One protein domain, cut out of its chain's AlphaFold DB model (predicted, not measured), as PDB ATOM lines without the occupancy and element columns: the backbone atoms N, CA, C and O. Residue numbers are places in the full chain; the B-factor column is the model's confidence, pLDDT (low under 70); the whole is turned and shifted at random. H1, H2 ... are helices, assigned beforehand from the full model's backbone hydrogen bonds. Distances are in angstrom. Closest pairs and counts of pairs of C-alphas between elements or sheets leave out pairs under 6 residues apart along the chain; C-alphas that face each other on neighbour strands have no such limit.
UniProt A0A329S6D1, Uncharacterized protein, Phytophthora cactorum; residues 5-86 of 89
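This is residues 5 to 86 of the 89 residues of an uncharacterized protein of Phytophthora cactorum (UniProt A0A329S6D1). The longest helix, H1, crosses one side of H2, and H5 packs side by side with H2 away from H1. H3 lies near H2 and H5, H4 sits at the far end, and residues 22 to 27 stick out. The 82 printed residues, with five named helices, H1 to H5, and no named strand, are all helix in class and compact: radius of gyration of the C-alphas 12.5 A, spans 34 by 31 by 23 A.

H1, residues 5 to 22, runs 25.8 A from C-alpha 5 at (-56.018, 36.577, -39.742). H2 is residues 38 to 50, 18.3 A; H3 55 to 61, 9.9 A; H4 69 to 74, 9.0 A; H5 76 to 85, 14.5 A, ending at C-alpha 85 (-40.436, 56.792, -35.299).

H1, with residues 10 to 17 alone, touches residues 43 to 48 of H2, the same way at a steep tilt of 54 degrees; closest C-alphas Lys 14 and Val 47, 6.1 A. H2 touches H5, the same way at a shallow 24 degrees; closest C-alphas Val 45 and Phe 81, 5.7 A. H4 and H5 are close but not clearly touching, about perpendicular at 84 degrees; closest C-alphas Val 73 and Lys 79, 5.9 A. Every O i to N i+4 pair is within hydrogen-bond range in H1, H2, H3 and H5, and 1 of 2 in H4.

The C-alphas of Ala 5 and Pro 68 are farthest apart, 36.4 A. The H1 to H2 link is long, 15 residues. The printed part has no cut, and no printed residue is under 70 in pLDDT.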
ATOM      1  N   ALA A   5     -56.769  37.088 -40.888       83.81
ATOM      2  CA  ALA A   5     -56.018  36.577 -39.742       83.81
ATOM      3  C   ALA A   5     -54.923  37.554 -39.270       83.81
ATOM      4  O   ALA A   5     -54.786  37.799 -38.072       83.81
ATOM      5  N   TYR A   6     -54.185  38.177 -40.197       83.50
ATOM      6  CA  TYR A   6     -53.162  39.166 -39.849       83.50
ATOM      7  C   TYR A   6     -53.771  40.436 -39.238       83.50
ATOM      8  O   TYR A   6     -53.260  40.958 -38.249       83.50
ATOM      9  N   LYS A   7     -54.910  40.913 -39.755       86.94
ATOM     10  CA  LYS A   7     -55.616  42.070 -39.172       86.94
ATOM     11  C   LYS A   7     -56.106  41.781 -37.752       86.94
ATOM     12  O   LYS A   7     -55.988  42.643 -36.879       86.94
ATOM     13  N   ILE A   8     -56.646  40.583 -37.516       88.94
ATOM     14  CA  ILE A   8     -57.050  40.128 -36.177       88.94
ATOM     15  C   ILE A   8     -55.831  40.097 -35.253       88.94
ATOM     16  O   ILE A   8     -55.895  40.626 -34.143       88.94
ATOM     17  N   TYR A   9     -54.704  39.574 -35.734       89.31
ATOM     18  CA  TYR A   9     -53.459  39.559 -34.977       89.31
ATOM     19  C   TYR A   9     -52.984  40.972 -34.606       89.31
ATOM     20  O   TYR A   9     -52.698  41.235 -33.443       89.31
ATOM     21  N   VAL A  10     -52.981  41.930 -35.538       89.19
ATOM     22  CA  VAL A  10     -52.604  43.325 -35.238       89.19
ATOM     23  C   VAL A  10     -53.543  43.951 -34.200       89.19
ATOM     24  O   VAL A  10     -53.084  44.672 -33.314       89.19
ATOM     25  N   ARG A  11     -54.852  43.667 -34.259       91.31
ATOM     26  CA  ARG A  11     -55.807  44.117 -33.228       91.31
ATOM     27  C   ARG A  11     -55.477  43.526 -31.858       91.31
ATOM     28  O   ARG A  11     -55.483  44.267 -30.874       91.31
ATOM     29  N   TYR A  12     -55.157  42.232 -31.805       91.38
ATOM     30  CA  TYR A  12     -54.687  41.573 -30.587       91.38
ATOM     31  C   TYR A  12     -53.433  42.264 -30.043       91.38
ATOM     32  O   TYR A  12     -53.444  42.711 -28.899       91.38
ATOM     33  N   VAL A  13     -52.407  42.457 -30.876       92.25
ATOM     34  CA  VAL A  13     -51.139  43.085 -30.477       92.25
ATOM     35  C   VAL A  13     -51.342  44.504 -29.947       92.25
ATOM     36  O   VAL A  13     -50.754  44.852 -28.931       92.25
ATOM     37  N   LYS A  14     -52.213  45.316 -30.562       93.62
ATOM     38  CA  LYS A  14     -52.540  46.669 -30.069       93.62
ATOM     39  C   LYS A  14     -53.151  46.657 -28.669       93.62
ATOM     40  O   LYS A  14     -52.750  47.446 -27.809       93.62
ATOM     41  N   LYS A  15     -54.123  45.769 -28.437       92.44
ATOM     42  CA  LYS A  15     -54.770  45.622 -27.126       92.44
ATOM     43  C   LYS A  15     -53.777  45.095 -26.090       92.44
ATOM     44  O   LYS A  15     -53.694  45.641 -24.993       92.44
ATOM     45  N   TYR A  16     -53.019  44.072 -26.465       91.50
ATOM     46  CA  TYR A  16     -52.004  43.449 -25.629       91.50
ATOM     47  C   TYR A  16     -50.914  44.446 -25.215       91.50
ATOM     48  O   TYR A  16     -50.666  44.610 -24.025       91.50
ATOM     49  N   ASP A  17     -50.338  45.188 -26.164       92.56
ATOM     50  CA  ASP A  17     -49.332  46.218 -25.887       92.56
ATOM     51  C   ASP A  17     -49.854  47.296 -24.930       92.56
ATOM     52  O   ASP A  17     -49.181  47.653 -23.966       92.56
ATOM     53  N   SER A  18     -51.074  47.788 -25.158       92.56
ATOM     54  CA  SER A  18     -51.685  48.799 -24.287       92.56
ATOM     55  C   SER A  18     -51.845  48.292 -22.857       92.56
ATOM     56  O   SER A  18     -51.570  49.019 -21.908       92.56
ATOM     57  N   MET A  19     -52.245  47.031 -22.699       90.81
ATOM     58  CA  MET A  19     -52.373  46.388 -21.397       90.81
ATOM     59  C   MET A  19     -51.006  46.245 -20.713       90.81
ATOM     60  O   MET A  19     -50.844  46.688 -19.580       90.81
ATOM     61  N   ILE A  20     -49.997  45.710 -21.403       91.12
ATOM     62  CA  ILE A  20     -48.646  45.554 -20.842       91.12
ATOM     63  C   ILE A  20     -48.052  46.908 -20.441       91.12
ATOM     64  O   ILE A  20     -47.491  47.037 -19.352       91.12
ATOM     65  N   TYR A  21     -48.204  47.933 -21.280       89.88
ATOM     66  CA  TYR A  21     -47.674  49.261 -20.998       89.88
ATOM     67  C   TYR A  21     -48.376  49.939 -19.812       89.88
ATOM     68  O   TYR A  21     -47.701  50.506 -18.951       89.88
ATOM     69  N   ASN A  22     -49.711  49.874 -19.746       88.88
ATOM     70  CA  ASN A  22     -50.499  50.548 -18.709       88.88
ATOM     71  C   ASN A  22     -50.384  49.866 -17.341       88.88
ATOM     72  O   ASN A  22     -50.366  50.548 -16.321       88.88
ATOM     73  N   TYR A  23     -50.286  48.536 -17.318       86.56
ATOM     74  CA  TYR A  23     -50.206  47.748 -16.087       86.56
ATOM     75  C   TYR A  23     -48.769  47.392 -15.691       86.56
ATOM     76  O   TYR A  23     -48.568  46.550 -14.812       86.56
ATOM     77  N   LYS A  24     -47.759  48.016 -16.311       81.88
ATOM     78  CA  LYS A  24     -46.351  47.785 -15.968       81.88
ATOM     79  C   LYS A  24     -46.114  48.012 -14.469       81.88
ATOM     80  O   LYS A  24     -46.540  49.026 -13.922       81.88
ATOM     81  N   ASN A  25     -45.411  47.085 -13.820       79.88
ATOM     82  CA  ASN A  25     -45.104  47.116 -12.383       79.88
ATOM     83  C   ASN A  25     -46.341  47.080 -11.460       79.88
ATOM     84  O   ASN A  25     -46.248  47.471 -10.298       79.88
ATOM     85  N   SER A  26     -47.495  46.623 -11.957       83.88
ATOM     86  CA  SER A  26     -48.696  46.411 -11.142       83.88
ATOM     87  C   SER A  26     -48.908  44.927 -10.835       83.88
ATOM     88  O   SER A  26     -48.477  44.058 -11.590       83.88
ATOM     89  N   ILE A  27     -49.635  44.634  -9.753       75.94
ATOM     90  CA  ILE A  27     -50.014  43.262  -9.358       75.94
ATOM     91  C   ILE A  27     -50.860  42.573 -10.453       75.94
ATOM     92  O   ILE A  27     -50.876  41.351 -10.546       75.94
ATOM     93  N   GLY A  28     -51.530  43.350 -11.313       77.44
ATOM     94  CA  GLY A  28     -52.334  42.864 -12.439       77.44
ATOM     95  C   GLY A  28     -51.595  42.811 -13.778       77.44
ATOM     96  O   GLY A  28     -52.250  42.734 -14.817       77.44
ATOM     97  N   GLN A  29     -50.260  42.906 -13.794       78.44
ATOM     98  CA  GLN A  29     -49.506  42.846 -15.041       78.44
ATOM     99  C   GLN A  29     -49.656  41.454 -15.692       78.44
ATOM    100  O   GLN A  29     -49.320  40.449 -15.065       78.44
ATOM    101  N   PRO A  30     -50.114  41.370 -16.956       80.81
ATOM    102  CA  PRO A  30     -50.182  40.097 -17.660       80.81
ATOM    103  C   PRO A  30     -48.781  39.525 -17.913       80.81
ATOM    104  O   PRO A  30     -47.814  40.292 -18.014       80.81
ATOM    105  N   PRO A  31     -48.655  38.197 -18.099       82.94
ATOM    106  CA  PRO A  31     -47.397  37.601 -18.526       82.94
ATOM    107  C   PRO A  31     -46.935  38.219 -19.853       82.94
ATOM    108  O   PRO A  31     -47.721  38.392 -20.792       82.94
ATOM    109  N   ILE A  32     -45.649  38.575 -19.916       84.12
ATOM    110  CA  ILE A  32     -45.042  39.152 -21.117       84.12
ATOM    111  C   ILE A  32     -44.688  38.027 -22.098       84.12
ATOM    112  O   ILE A  32     -43.849  37.173 -21.814       84.12
ATOM    113  N   GLU A  33     -45.289  38.061 -23.283       83.25
ATOM    114  CA  GLU A  33     -44.976  37.195 -24.413       83.25
ATOM    115  C   GLU A  33     -43.798  37.777 -25.191       83.25
ATOM    116  O   GLU A  33     -43.945  38.576 -26.131       83.25
ATOM    117  N   PHE A  34     -42.605  37.360 -24.783       81.69
ATOM    118  CA  PHE A  34     -41.381  37.687 -25.495       81.69
ATOM    119  C   PHE A  34     -41.271  36.904 -26.808       81.69
ATOM    120  O   PHE A  34     -41.554  35.708 -26.858       81.69
ATOM    121  N   GLY A  35     -40.799  37.574 -27.861       81.62
ATOM    122  CA  GLY A  35     -40.511  36.946 -29.151       81.62
ATOM    123  C   GLY A  35     -41.742  36.675 -30.023       81.62
ATOM    124  O   GLY A  35     -42.750  37.390 -29.962       81.62
ATOM    125  N   GLY A  36     -41.607  35.668 -30.886       86.38
ATOM    126  CA  GLY A  36     -42.526  35.325 -31.969       86.38
ATOM    127  C   GLY A  36     -41.758  35.066 -33.267       86.38
ATOM    128  O   GLY A  36     -40.537  35.183 -33.315       86.38
ATOM    129  N   THR A  37     -42.478  34.730 -34.331       90.94
ATOM    130  CA  THR A  37     -41.909  34.732 -35.689       90.94
ATOM    131  C   THR A  37     -41.504  36.152 -36.101       90.94
ATOM    132  O   THR A  37     -42.054  37.129 -35.590       90.94
ATOM    133  N   ASP A  38     -40.610  36.284 -37.083       92.06
ATOM    134  CA  ASP A  38     -40.200  37.590 -37.620       92.06
ATOM    135  C   ASP A  38     -41.403  38.486 -37.963       92.06
ATOM    136  O   ASP A  38     -41.456  39.646 -37.560       92.06
ATOM    137  N   ALA A  39     -42.417  37.940 -38.640       89.94
ATOM    138  CA  ALA A  39     -43.620  38.681 -39.017       89.94
ATOM    139  C   ALA A  39     -44.430  39.170 -37.803       89.94
ATOM    140  O   ALA A  39     -44.987  40.271 -37.820       89.94
ATOM    141  N   GLN A  40     -44.491  38.364 -36.741       90.69
ATOM    142  CA  GLN A  40     -45.165  38.725 -35.497       90.69
ATOM    143  C   GLN A  40     -44.412  39.833 -34.758       90.69
ATOM    144  O   GLN A  40     -45.036  40.788 -34.295       90.69
ATOM    145  N   ILE A  41     -43.081  39.749 -34.689       93.56
ATOM    146  CA  ILE A  41     -42.260  40.785 -34.055       93.56
ATOM    147  C   ILE A  41     -42.326  42.087 -34.864       93.56
ATOM    148  O   ILE A  41     -42.521  43.146 -34.275       93.56
ATOM    149  N   PHE A  42     -42.295  42.035 -36.199       93.75
ATOM    150  CA  PHE A  42     -42.503  43.227 -37.031       93.75
ATOM    151  C   PHE A  42     -43.874  43.876 -36.805       93.75
ATOM    152  O   PHE A  42     -43.966  45.099 -36.715       93.75
ATOM    153  N   ALA A  43     -44.940  43.085 -36.649       93.12
ATOM    154  CA  ALA A  43     -46.252  43.624 -36.298       93.12
ATOM    155  C   ALA A  43     -46.249  44.292 -34.909       93.12
ATOM    156  O   ALA A  43     -46.826  45.368 -34.749       93.12
ATOM    157  N   LYS A  44     -45.564  43.701 -33.916       94.81
ATOM    158  CA  LYS A  44     -45.345  44.323 -32.597       94.81
ATOM    159  C   LYS A  44     -44.591  45.652 -32.725       94.81
ATOM    160  O   LYS A  44     -45.068  46.655 -32.204       94.81
ATOM    161  N   VAL A  45     -43.501  45.695 -33.492       95.38
ATOM    162  CA  VAL A  45     -42.713  46.913 -33.760       95.38
ATOM    163  C   VAL A  45     -43.556  48.020 -34.387       95.38
ATOM    164  O   VAL A  45     -43.518  49.156 -33.915       95.38
ATOM    165  N   GLN A  46     -44.365  47.700 -35.399       94.81
ATOM    166  CA  GLN A  46     -45.270  48.668 -36.024       94.81
ATOM    167  C   GLN A  46     -46.282  49.231 -35.023       94.81
ATOM    168  O   GLN A  46     -46.555  50.431 -35.026       94.81
ATOM    169  N   VAL A  47     -46.822  48.381 -34.147       95.25
ATOM    170  CA  VAL A  47     -47.735  48.809 -33.082       95.25
ATOM    171  C   VAL A  47     -47.027  49.708 -32.071       95.25
ATOM    172  O   VAL A  47     -47.572  50.751 -31.721       95.25
ATOM    173  N   TRP A  48     -45.817  49.356 -31.635       96.12
ATOM    174  CA  TRP A  48     -45.043  50.161 -30.690       96.12
ATOM    175  C   TRP A  48     -44.669  51.528 -31.255       96.12
ATOM    176  O   TRP A  48     -44.801  52.529 -30.551       96.12
ATOM    177  N   ALA A  49     -44.254  51.585 -32.522       95.62
ATOM    178  CA  ALA A  49     -43.956  52.835 -33.209       95.62
ATOM    179  C   ALA A  49     -45.210  53.713 -33.345       95.62
ATOM    180  O   ALA A  49     -45.180  54.883 -32.979       95.62
ATOM    181  N   ALA A  50     -46.337  53.134 -33.779       94.25
ATOM    182  CA  ALA A  50     -47.606  53.853 -33.909       94.25
ATOM    183  C   ALA A  50     -48.167  54.347 -32.562       94.25
ATOM    184  O   ALA A  50     -48.873  55.349 -32.519       94.25
ATOM    185  N   ALA A  51     -47.867  53.649 -31.466       94.00
ATOM    186  CA  ALA A  51     -48.245  54.045 -30.111       94.00
ATOM    187  C   ALA A  51     -47.202  54.952 -29.426       94.00
ATOM    188  O   ALA A  51     -47.326  55.204 -28.227       94.00
ATOM    189  N   HIS A  52     -46.169  55.406 -30.152       93.94
ATOM    190  CA  HIS A  52     -45.062  56.217 -29.632       93.94
ATOM    191  C   HIS A  52     -44.452  55.648 -28.342       93.94
ATOM    192  O   HIS A  52     -44.179  56.366 -27.376       93.94
ATOM    193  N   ARG A  53     -44.269  54.322 -28.291       94.38
ATOM    194  CA  ARG A  53     -43.675  53.677 -27.118       94.38
ATOM    195  C   ARG A  53     -42.222  54.122 -26.950       94.38
ATOM    196  O   ARG A  53     -41.496  54.219 -27.932       94.38
ATOM    197  N   PRO A  54     -41.763  54.369 -25.713       93.44
ATOM    198  CA  PRO A  54     -40.409  54.853 -25.485       93.44
ATOM    199  C   PRO A  54     -39.363  53.765 -25.774       93.44
ATOM    200  O   PRO A  54     -39.601  52.582 -25.526       93.44
ATOM    201  N   ARG A  55     -38.160  54.168 -26.203       91.81
ATOM    202  CA  ARG A  55     -37.048  53.255 -26.538       91.81
ATOM    203  C   ARG A  55     -36.743  52.218 -25.458       91.81
ATOM    204  O   ARG A  55     -36.554  51.053 -25.782       91.81
ATOM    205  N   TRP A  56     -36.722  52.616 -24.183       90.81
ATOM    206  CA  TRP A  56     -36.453  51.686 -23.077       90.81
ATOM    207  C   TRP A  56     -37.471  50.536 -23.025       90.81
ATOM    208  O   TRP A  56     -37.108  49.408 -22.710       90.81
ATOM    209  N   TYR A  57     -38.733  50.805 -23.375       92.56
ATOM    210  CA  TYR A  57     -39.790  49.798 -23.385       92.56
ATOM    211  C   TYR A  57     -39.581  48.823 -24.537       92.56
ATOM    212  O   TYR A  57     -39.588  47.616 -24.327       92.56
ATOM    213  N   VAL A  58     -39.320  49.339 -25.739       93.00
ATOM    214  CA  VAL A  58     -39.086  48.503 -26.924       93.00
ATOM    215  C   VAL A  58     -37.851  47.622 -26.744       93.00
ATOM    216  O   VAL A  58     -37.922  46.431 -27.027       93.00
ATOM    217  N   LYS A  59     -36.758  48.161 -26.185       92.62
ATOM    218  CA  LYS A  59     -35.565  47.372 -25.842       92.62
ATOM    219  C   LYS A  59     -35.897  46.225 -24.894       92.62
ATOM    220  O   LYS A  59     -35.550  45.089 -25.186       92.62
ATOM    221  N   LYS A  60     -36.640  46.499 -23.818       90.81
ATOM    222  CA  LYS A  60     -37.076  45.467 -22.867       90.81
ATOM    223  C   LYS A  60     -37.942  44.393 -23.534       90.81
ATOM    224  O   LYS A  60     -37.756  43.206 -23.293       90.81
ATOM    225  N   MET A  61     -38.879  44.789 -24.397       91.50
ATOM    226  CA  MET A  61     -39.762  43.847 -25.098       91.50
ATOM    227  C   MET A  61     -39.021  42.992 -26.136       91.50
ATOM    228  O   MET A  61     -39.422  41.855 -26.386       91.50
ATOM    229  N   LEU A  62     -37.937  43.520 -26.709       92.25
ATOM    230  CA  LEU A  62     -37.027  42.806 -27.606       92.25
ATOM    231  C   LEU A  62     -35.893  42.071 -26.869       92.25
ATOM    232  O   LEU A  62     -35.108  41.397 -27.525       92.25
ATOM    233  N   LYS A  63     -35.823  42.156 -25.530       90.25
ATOM    234  CA  LYS A  63     -34.729  41.615 -24.699       90.25
ATOM    235  C   LYS A  63     -33.339  42.129 -25.099       90.25
ATOM    236  O   LYS A  63     -32.380  41.369 -25.168       90.25
ATOM    237  N   LEU A  64     -33.252  43.421 -25.403       89.62
ATOM    238  CA  LEU A  64     -32.010  44.109 -25.767       89.62
ATOM    239  C   LEU A  64     -31.528  45.065 -24.661       89.62
ATOM    240  O   LEU A  64     -30.679  45.918 -24.900       89.62
ATOM    241  N   ASP A  65     -32.131  45.011 -23.478       84.25
ATOM    242  CA  ASP A  65     -31.866  45.910 -22.355       84.25
ATOM    243  C   ASP A  65     -30.429  45.833 -21.824       84.25
ATOM    244  O   ASP A  65     -29.907  46.864 -21.398       84.25
ATOM    245  N   ASP A  66     -29.773  44.680 -21.966       84.44
ATOM    246  CA  ASP A  66     -28.386  44.462 -21.536       84.44
ATOM    247  C   ASP A  66     -27.344  44.638 -22.661       84.44
ATOM    248  O   ASP A  66     -26.144  44.493 -22.426       84.44
ATOM    249  N   LEU A  67     -27.772  44.951 -23.893       85.12
ATOM    250  CA  LEU A  67     -26.865  45.028 -25.040       85.12
ATOM    251  C   LEU A  67     -26.195  46.407 -25.183       85.12
ATOM    252  O   LEU A  67     -26.836  47.448 -24.975       85.12
ATOM    253  N   PRO A  68     -24.918  46.455 -25.613       83.00
ATOM    254  CA  PRO A  68     -24.245  47.709 -25.920       83.00
ATOM    255  C   PRO A  68     -24.899  48.415 -27.117       83.00
ATOM    256  O   PRO A  68     -25.569  47.810 -27.957       83.00
ATOM    257  N   LYS A  69     -24.680  49.734 -27.230       77.75
ATOM    258  CA  LYS A  69     -25.299  50.563 -28.283       77.75
ATOM    259  C   LYS A  69     -25.029  50.037 -29.701       77.75
ATOM    260  O   LYS A  69     -25.913  50.146 -30.543       77.75
ATOM    261  N   SER A  70     -23.842  49.486 -29.955       78.94
ATOM    262  CA  SER A  70     -23.472  48.896 -31.247       78.94
ATOM    263  C   SER A  70     -24.372  47.718 -31.628       78.94
ATOM    264  O   SER A  70     -24.879  47.681 -32.738       78.94
ATOM    265  N   GLU A  71     -24.656  46.816 -30.693       80.50
ATOM    266  CA  GLU A  71     -25.491  45.635 -30.951       80.50
ATOM    267  C   GLU A  71     -26.980  45.990 -31.040       80.50
ATOM    268  O   GLU A  71     -27.731  45.394 -31.809       80.50
ATOM    269  N   LEU A  72     -27.406  47.028 -30.313       80.94
ATOM    270  CA  LEU A  72     -28.768  47.550 -30.394       80.94
ATOM    271  C   LEU A  72     -29.141  48.024 -31.801       80.94
ATOM    272  O   LEU A  72     -30.263  47.794 -32.243       80.94
ATOM    273  N   VAL A  73     -28.235  48.726 -32.486       77.56
ATOM    274  CA  VAL A  73     -28.518  49.302 -33.813       77.56
ATOM    275  C   VAL A  73     -28.430  48.277 -34.945       77.56
ATOM    276  O   VAL A  73     -28.969  48.528 -36.026       77.56
ATOM    277  N   ASP A  74     -27.808  47.128 -34.678       86.31
ATOM    278  CA  ASP A  74     -27.704  46.005 -35.609       86.31
ATOM    279  C   ASP A  74     -28.932  45.078 -35.553       86.31
ATOM    280  O   ASP A  74     -29.211  44.365 -36.522       86.31
ATOM    281  N   ASP A  75     -29.730  45.126 -34.477       91.31
ATOM    282  CA  ASP A  75     -30.986  44.380 -34.397       91.31
ATOM    283  C   ASP A  75     -32.004  44.883 -35.437       91.31
ATOM    284  O   ASP A  75     -32.433  46.044 -35.450       91.31
ATOM    285  N   LYS A  76     -32.437  43.974 -36.318       93.88
ATOM    286  CA  LYS A  76     -33.337  44.292 -37.437       93.88
ATOM    287  C   LYS A  76     -34.686  44.864 -36.982       93.88
ATOM    288  O   LYS A  76     -35.274  45.669 -37.705       93.88
ATOM    289  N   PHE A  77     -35.187  44.470 -35.809       94.56
ATOM    290  CA  PHE A  77     -36.481  44.919 -35.297       94.56
ATOM    291  C   PHE A  77     -36.374  46.296 -34.650       94.56
ATOM    292  O   PHE A  77     -37.218  47.162 -34.888       94.56
ATOM    293  N   TYR A  78     -35.315  46.528 -33.878       93.19
ATOM    294  CA  TYR A  78     -35.041  47.824 -33.278       93.19
ATOM    295  C   TYR A  78     -34.708  48.876 -34.344       93.19
ATOM    296  O   TYR A  78     -35.203  50.002 -34.277       93.19
ATOM    297  N   LYS A  79     -33.973  48.500 -35.395       93.38
ATOM    298  CA  LYS A  79     -33.734  49.360 -36.562       93.38
ATOM    299  C   LYS A  79     -35.031  49.765 -37.262       93.38
ATOM    300  O   LYS A  79     -35.199  50.931 -37.616       93.38
ATOM    301  N   GLU A  80     -35.960  48.827 -37.436       94.50
ATOM    302  CA  GLU A  80     -37.275  49.130 -38.008       94.50
ATOM    303  C   GLU A  80     -38.090  50.058 -37.101       94.50
ATOM    304  O   GLU A  80     -38.723  50.993 -37.590       94.50
ATOM    305  N   PHE A  81     -38.028  49.864 -35.780       94.81
ATOM    306  CA  PHE A  81     -38.661  50.768 -34.821       94.81
ATOM    307  C   PHE A  81     -38.147  52.208 -34.976       94.81
ATOM    308  O   PHE A  81     -38.954  53.120 -35.141       94.81
ATOM    309  N   LEU A  82     -36.823  52.404 -35.006       92.62
ATOM    310  CA  LEU A  82     -36.200  53.721 -35.198       92.62
ATOM    311  C   LEU A  82     -36.602  54.361 -36.535       92.62
ATOM    312  O   LEU A  82     -36.928  55.547 -36.593       92.62
ATOM    313  N   ARG A  83     -36.636  53.564 -37.611       93.56
ATOM    314  CA  ARG A  83     -37.067  54.022 -38.937       93.56
ATOM    315  C   ARG A  83     -38.509  54.533 -38.924       93.56
ATOM    316  O   ARG A  83     -38.798  55.537 -39.568       93.56
ATOM    317  N   LEU A  84     -39.408  53.846 -38.217       93.88
ATOM    318  CA  LEU A  84     -40.827  54.205 -38.137       93.88
ATOM    319  C   LEU A  84     -41.087  55.426 -37.248       93.88
ATOM    320  O   LEU A  84     -42.019  56.178 -37.523       93.88
ATOM    321  N   THR A  85     -40.289  55.636 -36.199       91.56
ATOM    322  CA  THR A  85     -40.436  56.792 -35.299       91.56
ATOM    323  C   THR A  85     -39.663  58.028 -35.762       91.56
ATOM    324  O   THR A  85     -39.848  59.105 -35.201       91.56
ATOM    325  N   GLY A  86     -38.816  57.900 -36.790       87.19
ATOM    326  CA  GLY A  86     -37.935  58.976 -37.252       87.19
ATOM    327  C   GLY A  86     -36.803  59.291 -36.268       87.19
ATOM    328  O   GLY A  86     -36.153  60.333 -36.377       87.19
TER     329      GLY A  86